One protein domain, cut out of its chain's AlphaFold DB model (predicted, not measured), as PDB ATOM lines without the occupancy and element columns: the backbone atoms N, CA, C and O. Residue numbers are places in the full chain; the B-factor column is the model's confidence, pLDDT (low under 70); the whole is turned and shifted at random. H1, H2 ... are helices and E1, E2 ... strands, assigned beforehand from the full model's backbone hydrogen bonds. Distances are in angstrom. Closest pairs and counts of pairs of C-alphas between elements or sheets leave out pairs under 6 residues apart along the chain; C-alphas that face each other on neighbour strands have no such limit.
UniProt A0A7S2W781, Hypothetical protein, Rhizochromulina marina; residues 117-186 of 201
ATOM      1  N   GLN A 117      95.749  93.263 144.740       88.88
ATOM      2  CA  GLN A 117      96.812  93.342 143.749       88.88
ATOM      3  C   GLN A 117      96.205  93.784 142.422       88.88
ATOM      4  O   GLN A 117      95.092  93.410 142.059       88.88
ATOM      5  N   TYR A 118      96.931  94.639 141.716       91.31
ATOM      6  CA  TYR A 118      96.565  95.100 140.390       91.31
ATOM      7  C   TYR A 118      97.747  94.863 139.478       91.31
ATOM      8  O   TYR A 118      98.888  95.172 139.819       91.31
ATOM      9  N   GLU A 119      97.468  94.334 138.300       91.94
ATOM     10  CA  GLU A 119      98.477  94.131 137.283       91.94
ATOM     11  C   GLU A 119      98.175  94.998 136.068       91.94
ATOM     12  O   GLU A 119      97.041  95.046 135.591       91.94
ATOM     13  N   LEU A 120      99.201  95.656 135.534       94.56
ATOM     14  CA  LEU A 120      99.071  96.446 134.316       94.56
ATOM     15  C   LEU A 120      98.799  95.519 133.125       94.56
ATOM     16  O   LEU A 120      99.557  94.584 132.868       94.56
ATOM     17  N   VAL A 121      97.721  95.764 132.385       95.94
ATOM     18  CA  VAL A 121      97.326  94.944 131.226       95.94
ATOM     19  C   VAL A 121      97.399  95.694 129.909       95.94
ATOM     20  O   VAL A 121      97.637  95.061 128.883       95.94
ATOM     21  N   ALA A 122      97.242  97.016 129.915       97.62
ATOM     22  CA  ALA A 122      97.429  97.822 128.719       97.62
ATOM     23  C   ALA A 122      97.813  99.264 129.050       97.62
ATOM     24  O   ALA A 122      97.463  99.789 130.106       97.62
ATOM     25  N   VAL A 123      98.498  99.903 128.108       98.44
ATOM     26  CA  VAL A 123      98.815 101.331 128.120       98.44
ATOM     27  C   VAL A 123      98.425 101.905 126.765       98.44
ATOM     28  O   VAL A 123      98.801 101.365 125.725       98.44
ATOM     29  N   ILE A 124      97.651 102.981 126.767       98.38
ATOM     30  CA  ILE A 124      97.405 103.824 125.599       98.38
ATOM     31  C   ILE A 124      98.340 105.020 125.708       98.38
ATOM     32  O   ILE A 124      98.375 105.692 126.742       98.38
ATOM     33  N   HIS A 125      99.077 105.278 124.636       98.12
ATOM     34  CA  HIS A 125     100.013 106.383 124.519       98.12
ATOM     35  C   HIS A 125      99.415 107.469 123.634       98.12
ATOM     36  O   HIS A 125      98.804 107.150 122.616       98.12
ATOM     37  N   HIS A 126      99.617 108.730 124.001       97.62
ATOM     38  CA  HIS A 126      99.326 109.878 123.152       97.62
ATOM     39  C   HIS A 126     100.640 110.536 122.731       97.62
ATOM     40  O   HIS A 126     101.320 111.177 123.533       97.62
ATOM     41  N   HIS A 127     100.997 110.381 121.461       95.31
ATOM     42  CA  HIS A 127     102.185 110.987 120.876       95.31
ATOM     43  C   HIS A 127     101.827 112.359 120.326       95.31
ATOM     44  O   HIS A 127     101.248 112.480 119.249       95.31
ATOM     45  N   GLY A 128     102.161 113.406 121.065       91.94
ATOM     46  CA  GLY A 128     101.897 114.773 120.642       91.94
ATOM     47  C   GLY A 128     102.022 115.751 121.797       91.94
ATOM     48  O   GLY A 128     101.893 115.378 122.960       91.94
ATOM     49  N   GLN A 129     102.274 117.015 121.471       91.75
ATOM     50  CA  GLN A 129     102.364 118.097 122.457       91.75
ATOM     51  C   GLN A 129     101.048 118.873 122.603       91.75
ATOM     52  O   GLN A 129     100.962 119.812 123.393       91.75
ATOM     53  N   HIS A 130     100.017 118.506 121.839       89.12
ATOM     54  CA  HIS A 130      98.754 119.231 121.774       89.12
ATOM     55  C   HIS A 130      97.593 118.331 122.180       89.12
ATOM     56  O   HIS A 130      97.529 117.177 121.784       89.12
ATOM     57  N   ALA A 131      96.630 118.869 122.928       88.00
ATOM     58  CA  ALA A 131      95.453 118.104 123.350       88.00
ATOM     59  C   ALA A 131      94.501 117.748 122.189       88.00
ATOM     60  O   ALA A 131      93.679 116.851 122.320       88.00
ATOM     61  N   PHE A 132      94.595 118.469 121.069       82.00
ATOM     62  CA  PHE A 132      93.709 118.339 119.906       82.00
ATOM     63  C   PHE A 132      94.365 117.633 118.713       82.00
ATOM     64  O   PHE A 132      93.728 117.468 117.676       82.00
ATOM     65  N   ALA A 133      95.643 117.269 118.827       82.44
ATOM     66  CA  ALA A 133      96.385 116.627 117.756       82.44
ATOM     67  C   ALA A 133      97.493 115.749 118.331       82.44
ATOM     68  O   ALA A 133      98.336 116.198 119.111       82.44
ATOM     69  N   GLY A 134      97.516 114.512 117.867       92.94
ATOM     70  CA  GLY A 134      98.539 113.545 118.200       92.94
ATOM     71  C   GLY A 134      98.181 112.188 117.632       92.94
ATOM     72  O   GLY A 134      97.143 112.013 116.992       92.94
ATOM     73  N   HIS A 135      99.078 111.238 117.849       96.88
ATOM     74  CA  HIS A 135      98.917 109.869 117.396       96.88
ATOM     75  C   HIS A 135      98.723 108.941 118.583       96.88
ATOM     76  O   HIS A 135      99.484 109.012 119.548       96.88
ATOM     77  N   TYR A 136      97.729 108.060 118.523       97.44
ATOM     78  CA  TYR A 136      97.489 107.100 119.591       97.44
ATOM     79  C   TYR A 136      98.068 105.741 119.223       97.44
ATOM     80  O   TYR A 136      97.720 105.158 118.200       97.44
ATOM     81  N   THR A 137      98.916 105.201 120.093       98.19
ATOM     82  CA  THR A 137      99.344 103.800 120.007       98.19
ATOM     83  C   THR A 137      99.039 103.085 121.308       98.19
ATOM     84  O   THR A 137      98.761 103.713 122.331       98.19
ATOM     85  N   THR A 138      99.063 101.755 121.302       98.56
ATOM     86  CA  THR A 138      98.816 101.000 122.530       98.56
ATOM     87  C   THR A 138      99.744  99.813 122.684       98.56
ATOM     88  O   THR A 138     100.032  99.094 121.729       98.56
ATOM     89  N   HIS A 139     100.192  99.599 123.915       98.38
ATOM     90  CA  HIS A 139     100.798  98.356 124.347       98.38
ATOM     91  C   HIS A 139      99.767  97.529 125.110       98.38
ATOM     92  O   HIS A 139      99.167  98.013 126.068       98.38
ATOM     93  N   VAL A 140      99.590  96.267 124.726       97.62
ATOM     94  CA  VAL A 140      98.670  95.332 125.387       97.62
ATOM     95  C   VAL A 140      99.432  94.084 125.807       97.62
ATOM     96  O   VAL A 140     100.113  93.449 124.995       97.62
ATOM     97  N   ARG A 141      99.303  93.706 127.079       95.56
ATOM     98  CA  ARG A 141      99.869  92.475 127.627       95.56
ATOM     99  C   ARG A 141      98.936  91.324 127.298       95.56
ATOM    100  O   ARG A 141      97.818  91.246 127.806       95.56
ATOM    101  N   ARG A 142      99.391  90.405 126.451       91.19
ATOM    102  CA  ARG A 142      98.640  89.184 126.168       91.19
ATOM    103  C   ARG A 142      98.784  88.216 127.345       91.19
ATOM    104  O   ARG A 142      99.914  87.971 127.787       91.19
ATOM    105  N   PRO A 143      97.675  87.650 127.856       84.19
ATOM    106  CA  PRO A 143      97.769  86.551 128.798       84.19
ATOM    107  C   PRO A 143      98.456  85.379 128.093       84.19
ATOM    108  O   PRO A 143      98.143  85.061 126.944       84.19
ATOM    109  N   GLY A 144      99.427  84.770 128.766       77.06
ATOM    110  CA  GLY A 144     100.068  83.560 128.273       77.06
ATOM    111  C   GLY A 144      99.037  82.441 128.179       77.06
ATOM    112  O   GLY A 144      98.291  82.227 129.136       77.06
ATOM    113  N   ARG A 145      98.955  81.751 127.037       72.88
ATOM    114  CA  ARG A 145      98.123  80.551 126.920       72.88
ATOM    115  C   ARG A 145      98.998  79.339 127.207       72.88
ATOM    116  O   ARG A 145      99.948  79.094 126.469       72.88
ATOM    117  N   ASP A 146      98.642  78.597 128.253       67.12
ATOM    118  CA  ASP A 146      99.229  77.309 128.648       67.12
ATOM    119  C   ASP A 146     100.740  77.359 128.971       67.12
ATOM    120  O   ASP A 146     101.125  77.458 130.135       67.12
ATOM    121  N   SER A 147     101.593  77.370 127.944       62.38
ATOM    122  CA  SER A 147     103.062  77.352 128.031       62.38
ATOM    123  C   SER A 147     103.739  78.606 127.461       62.38
ATOM    124  O   SER A 147     104.931  78.824 127.703       62.38
ATOM    125  N   ASP A 148     102.996  79.470 126.765       71.75
ATOM    126  CA  ASP A 148     103.524  80.750 126.299       71.75
ATOM    127  C   ASP A 148     103.632  81.742 127.456       71.75
ATOM    128  O   ASP A 148     102.680  81.992 128.199       71.75
ATOM    129  N   LYS A 149     104.805  82.365 127.591       77.00
ATOM    130  CA  LYS A 149     104.994  83.464 128.539       77.00
ATOM    131  C   LYS A 149     104.087  84.635 128.150       77.00
ATOM    132  O   LYS A 149     103.871  84.916 126.966       77.00
ATOM    133  N   ARG A 150     103.598  85.354 129.166       83.94
ATOM    134  CA  ARG A 150     102.946  86.655 128.962       83.94
ATOM    135  C   ARG A 150     103.904  87.536 128.163       83.94
ATOM    136  O   ARG A 150     105.083  87.621 128.501       83.94
ATOM    137  N   HIS A 151     103.407  88.154 127.103       91.75
ATOM    138  CA  HIS A 151     104.212  89.020 126.251       91.75
ATOM    139  C   HIS A 151     103.420  90.258 125.862       91.75
ATOM    140  O   HIS A 151     102.186  90.246 125.821       91.75
ATOM    141  N   TRP A 152     104.145  91.333 125.589       96.81
ATOM    142  CA  TRP A 152     103.560  92.598 125.187       96.81
ATOM    143  C   TRP A 152     103.500  92.693 123.667       96.81
ATOM    144  O   TRP A 152     104.403  92.247 122.954       96.81
ATOM    145  N   LEU A 153     102.414  93.278 123.177       96.88
ATOM    146  CA  LEU A 153     102.244  93.651 121.781       96.88
ATOM    147  C   LEU A 153     102.026  95.155 121.698       96.88
ATOM    148  O   LEU A 153     101.221  95.697 122.451       96.88
ATOM    149  N   HIS A 154     102.722  95.801 120.772       98.06
ATOM    150  CA  HIS A 154     102.508  97.189 120.399       98.06
ATOM    151  C   HIS A 154     101.658  97.249 119.133       98.06
ATOM    152  O   HIS A 154     102.005  96.627 118.122       98.06
ATOM    153  N   TYR A 155     100.585  98.023 119.197       98.25
ATOM    154  CA  TYR A 155      99.672  98.307 118.101       98.25
ATOM    155  C   TYR A 155      99.811  99.770 117.692       98.25
ATOM    156  O   TYR A 155      99.620 100.676 118.506       98.25
ATOM    157  N   ASN A 156     100.147  99.972 116.423       97.50
ATOM    158  CA  ASN A 156     100.232 101.260 115.759       97.50
ATOM    159  C   ASN A 156      99.482 101.139 114.428       97.50
ATOM    160  O   ASN A 156     100.054 100.685 113.438       97.50
ATOM    161  N   ASP A 157      98.189 101.454 114.449       96.75
ATOM    162  CA  ASP A 157      97.261 101.297 113.328       96.75
ATOM    163  C   ASP A 157      97.342  99.903 112.681       96.75
ATOM    164  O   ASP A 157      97.011  98.892 113.303       96.75
ATOM    165  N   SER A 158      97.815  99.823 111.434       95.19
ATOM    166  CA  SER A 158      97.972  98.573 110.688       95.19
ATOM    167  C   SER A 158      99.201  97.752 111.097       95.19
ATOM    168  O   SER A 158      99.400  96.649 110.588       95.19
ATOM    169  N   VAL A 159     100.056  98.268 111.985       95.00
ATOM    170  CA  VAL A 159     101.324  97.648 112.383       95.00
ATOM    171  C   VAL A 159     101.210  97.058 113.785       95.00
ATOM    172  O   VAL A 159     100.967  97.759 114.766       95.00
ATOM    173  N   THR A 160     101.453  95.751 113.891       97.56
ATOM    174  CA  THR A 160     101.545  95.039 115.173       97.56
ATOM    175  C   THR A 160     102.939  94.457 115.345       97.56
ATOM    176  O   THR A 160     103.436  93.759 114.461       97.56
ATOM    177  N   ARG A 161     103.566  94.692 116.500       96.44
ATOM    178  CA  ARG A 161     104.881  94.125 116.837       96.44
ATOM    179  C   ARG A 161     104.920  93.603 118.265       96.44
ATOM    180  O   ARG A 161     104.163  94.054 119.118       96.44
ATOM    181  N   LYS A 162     105.843  92.684 118.541       96.25
ATOM    182  CA  LYS A 162     106.183  92.311 119.920       96.25
ATOM    183  C   LYS A 162     106.959  93.451 120.584       96.25
ATOM    184  O   LYS A 162     107.742  94.128 119.921       96.25
ATOM    185  N   ALA A 163     106.722  93.637 121.875       96.50
ATOM    186  CA  ALA A 163     107.405  94.609 122.717       96.50
ATOM    187  C   ALA A 163     107.899  93.926 123.998       96.50
ATOM    188  O   ALA A 163     107.359  92.897 124.421       96.50
ATOM    189  N   SER A 164     108.942  94.488 124.600       95.31
ATOM    190  CA  SER A 164     109.393  94.071 125.931       95.31
ATOM    191  C   SER A 164     108.667  94.865 127.018       95.31
ATOM    192  O   SER A 164     108.162  95.953 126.764       95.31
ATOM    193  N   GLU A 165     108.610  94.339 128.241       95.06
ATOM    194  CA  GLU A 165     108.005  95.069 129.364       95.06
ATOM    195  C   GLU A 165     108.766  96.360 129.692       95.06
ATOM    196  O   GLU A 165     108.143  97.391 129.921       95.06
ATOM    197  N   THR A 166     110.100  96.328 129.636       96.44
ATOM    198  CA  THR A 166     110.945  97.514 129.837       96.44
ATOM    199  C   THR A 166     110.588  98.623 128.853       96.44
ATOM    200  O   THR A 166     110.369  99.759 129.257       96.44
ATOM    201  N   GLU A 167     110.442  98.275 127.576       96.31
ATOM    202  CA  GLU A 167     110.045  99.215 126.529       96.31
ATOM    203  C   GLU A 167     108.655  99.816 126.787       96.31
ATOM    204  O   GLU A 167     108.465 101.021 126.636       96.31
ATOM    205  N   VAL A 168     107.691  98.998 127.225       97.19
ATOM    206  CA  VAL A 168     106.344  99.480 127.567       97.19
ATOM    207  C   VAL A 168     106.409 100.528 128.679       97.19
ATOM    208  O   VAL A 168     105.746 101.557 128.579       97.19
ATOM    209  N   LEU A 169     107.210 100.286 129.721       97.00
ATOM    210  CA  LEU A 169     107.360 101.201 130.856       97.00
ATOM    211  C   LEU A 169     108.082 102.497 130.470       97.00
ATOM    212  O   LEU A 169     107.660 103.577 130.883       97.00
ATOM    213  N   GLU A 170     109.135 102.409 129.658       97.44
ATOM    214  CA  GLU A 170     109.862 103.581 129.158       97.44
ATOM    215  C   GLU A 170     108.972 104.473 128.284       97.44
ATOM    216  O   GLU A 170     108.960 105.692 128.453       97.44
ATOM    217  N   GLU A 171     108.186 103.886 127.382       96.12
ATOM    218  CA  GLU A 171     107.245 104.638 126.544       96.12
ATOM    219  C   GLU A 171     106.038 105.149 127.338       96.12
ATOM    220  O   GLU A 171     105.514 106.230 127.057       96.12
ATOM    221  N   ALA A 172     105.602 104.422 128.369       96.81
ATOM    222  CA  ALA A 172     104.557 104.891 129.274       96.81
ATOM    223  C   ALA A 172     105.017 106.123 130.065       96.81
ATOM    224  O   ALA A 172     104.235 107.053 130.243       96.81
ATOM    225  N   ALA A 173     106.286 106.176 130.478       96.88
ATOM    226  CA  ALA A 173     106.844 107.334 131.172       96.88
ATOM    227  C   ALA A 173     106.905 108.593 130.288       96.88
ATOM    228  O   ALA A 173     106.807 109.705 130.802       96.88
ATOM    229  N   LYS A 174     107.062 108.430 128.968       95.81
ATOM    230  CA  LYS A 174     107.152 109.547 128.013       95.81
ATOM    231  C   LYS A 174     105.789 110.015 127.507       95.81
ATOM    232  O   LYS A 174     105.562 111.215 127.400       95.81
ATOM    233  N   ALA A 175     104.922 109.072 127.146       96.62
ATOM    234  CA  ALA A 175     103.710 109.334 126.369       96.62
ATOM    235  C   ALA A 175     102.469 108.597 126.898       96.62
ATOM    236  O   ALA A 175     101.436 108.588 126.233       96.62
ATOM    237  N   GLY A 176     102.549 107.935 128.057       96.50
ATOM    238  CA  GLY A 176     101.418 107.219 128.646       96.50
ATOM    239  C   GLY A 176     100.254 108.158 128.967       96.50
ATOM    240  O   GLY A 176     100.443 109.209 129.573       96.50
ATOM    241  N   TYR A 177      99.046 107.767 128.559       97.19
ATOM    242  CA  TYR A 177      97.836 108.569 128.730       97.19
ATOM    243  C   TYR A 177      96.743 107.823 129.503       97.19
ATOM    244  O   TYR A 177      96.316 108.285 130.557       97.19
ATOM    245  N   ILE A 178      96.321 106.646 129.027       98.00
ATOM    246  CA  ILE A 178      95.303 105.822 129.703       98.00
ATOM    247  C   ILE A 178      95.911 104.461 130.022       98.00
ATOM    248  O   ILE A 178      96.407 103.775 129.128       98.00
ATOM    249  N   LEU A 179      95.876 104.066 131.293       97.81
ATOM    250  CA  LEU A 179      96.436 102.803 131.765       97.81
ATOM    251  C   LEU A 179      95.312 101.897 132.258       97.81
ATOM    252  O   LEU A 179      94.480 102.299 133.070       97.81
ATOM    253  N   PHE A 180      95.319 100.654 131.790       97.31
ATOM    254  CA  PHE A 180      94.384  99.628 132.224       97.31
ATOM    255  C   PHE A 180      95.086  98.672 133.171       97.31
ATOM    256  O   PHE A 180      96.087  98.047 132.814       97.31
ATOM    257  N   TYR A 181      94.507  98.518 134.356       95.38
ATOM    258  CA  TYR A 181      94.921  97.539 135.347       95.38
ATOM    259  C   TYR A 181      93.815  96.505 135.531       95.38
ATOM    260  O   TYR A 181      92.640  96.854 135.623       95.38
ATOM    261  N   SER A 182      94.187  95.231 135.603       92.56
ATOM    262  CA  SER A 182      93.285  94.168 136.034       92.56
ATOM    263  C   SER A 182      93.549  93.850 137.495       92.56
ATOM    264  O   SER A 182      94.704  93.670 137.888       92.56
ATOM    265  N   PHE A 183      92.487  93.733 138.280       90.81
ATOM    266  CA  PHE A 183      92.575  93.193 139.629       90.81
ATOM    267  C   PHE A 183      93.050  91.733 139.585       90.81
ATOM    268  O   PHE A 183      92.541  90.933 138.797       90.81
ATOM    269  N   SER A 184      94.016  91.394 140.432       83.56
ATOM    270  CA  SER A 184      94.404  90.026 140.744       83.56
ATOM    271  C   SER A 184      94.101  89.755 142.212       83.56
ATOM    272  O   SER A 184      94.513  90.488 143.114       83.56
ATOM    273  N   GLU A 185      93.359  88.679 142.467       75.38
ATOM    274  CA  GLU A 185      93.193  88.199 143.830       75.38
ATOM    275  C   GLU A 185      94.565  87.759 144.331       75.38
ATOM    276  O   GLU A 185      95.160  86.810 143.810       75.38
ATOM    277  N   ALA A 186      95.085  88.468 145.338       60.97
ATOM    278  CA  ALA A 186      96.237  88.005 146.081       60.97
ATOM    279  C   ALA A 186      95.870  86.632 146.643       60.97
ATOM    280  O   ALA A 186      95.110  86.523 147.606       60.97
TER     281      ALA A 186
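AT A GLANCE: This is residues 117 to 186 of the 201 residues of the protein "Hypothetical protein" of Rhizochromulina marina (UniProt A0A7S2W781). Picture one twisted antiparallel sheet of five strands, with the single helix H1 packed over one face and the other face bare. A loop between E2 and E3 sticks out with residues 144 to 149, at one end of the long axis. The printed part has 70 residues with five named strands and one named helix, in the chain order E1, E2, E3, E4, H1, E5; across the sheet the order is E4, E3, E2, E1, E5, and the class is mostly strand. The whole is only just compact, close to loose, with a radius of gyration of the C-alphas of 13.1 A, and it is only just elongated, spanning 41 by 27 by 18 A.

IN THESE COORDINATES: Find C-alpha 117 at (96.812, 93.342, 143.749); from there E1, residues 117 to 130, runs 34.0 A and bends by 63 degrees at residue 127. E2, residues 133 to 142, runs 28.8 A. Next come E3, residues 151 to 156, 16.6 A long, and E4, residues 159 to 163, 12.4 A long. Look for H1 at residues 165 to 175, starting with C-alpha 165 at (108.005, 95.069, 129.364) and 15.2 A long. E5, residues 176 to 185, runs 25.7 A to C-alpha 185 at (93.193, 88.199, 143.830).

HOW THE PARTS SIT: Begin with the inner strands E2 and E1, a hairpin at 160 degrees, where N 125 and O 137 are 2.8 A apart, within hydrogen-bond range. On the other side of E1 is the edge strand E5, antiparallel at 174 degrees, with N 121 and O 180 within range at 2.8 A. E3 forms a hairpin with E2 at 157 degrees, with N 155 and O 138 at 2.8 A. E4, the other edge strand, forms a hairpin with E3 at 150 degrees, with N 154 and O 161 at 2.8 A. E1 to E4 are a meander, each strand the antiparallel neighbour of the one before. H1 is on the sheet, making two layers, a helix on one face of a sheet, at a height over the sheet of 8.5 A. It lies over E2 and E1, along the strands, at 22 degrees to E2 on the local plane. The closest C-alphas of E1 and H1 are those of His 125 and Ala 175, 5.1 A apart. Every O i to N i+4 pair in H1 is within hydrogen-bond range. E4 and E5 are apart.

THE WHOLE: The two C-alphas farthest apart, those of Phe 132 and Ser 147, are 42.8 A apart. The printed part has no cut and no long link. Look to the B-factor column for a mean pLDDT of the printed part of 91.9; residues 146 to 147 and residue 186 are under 70.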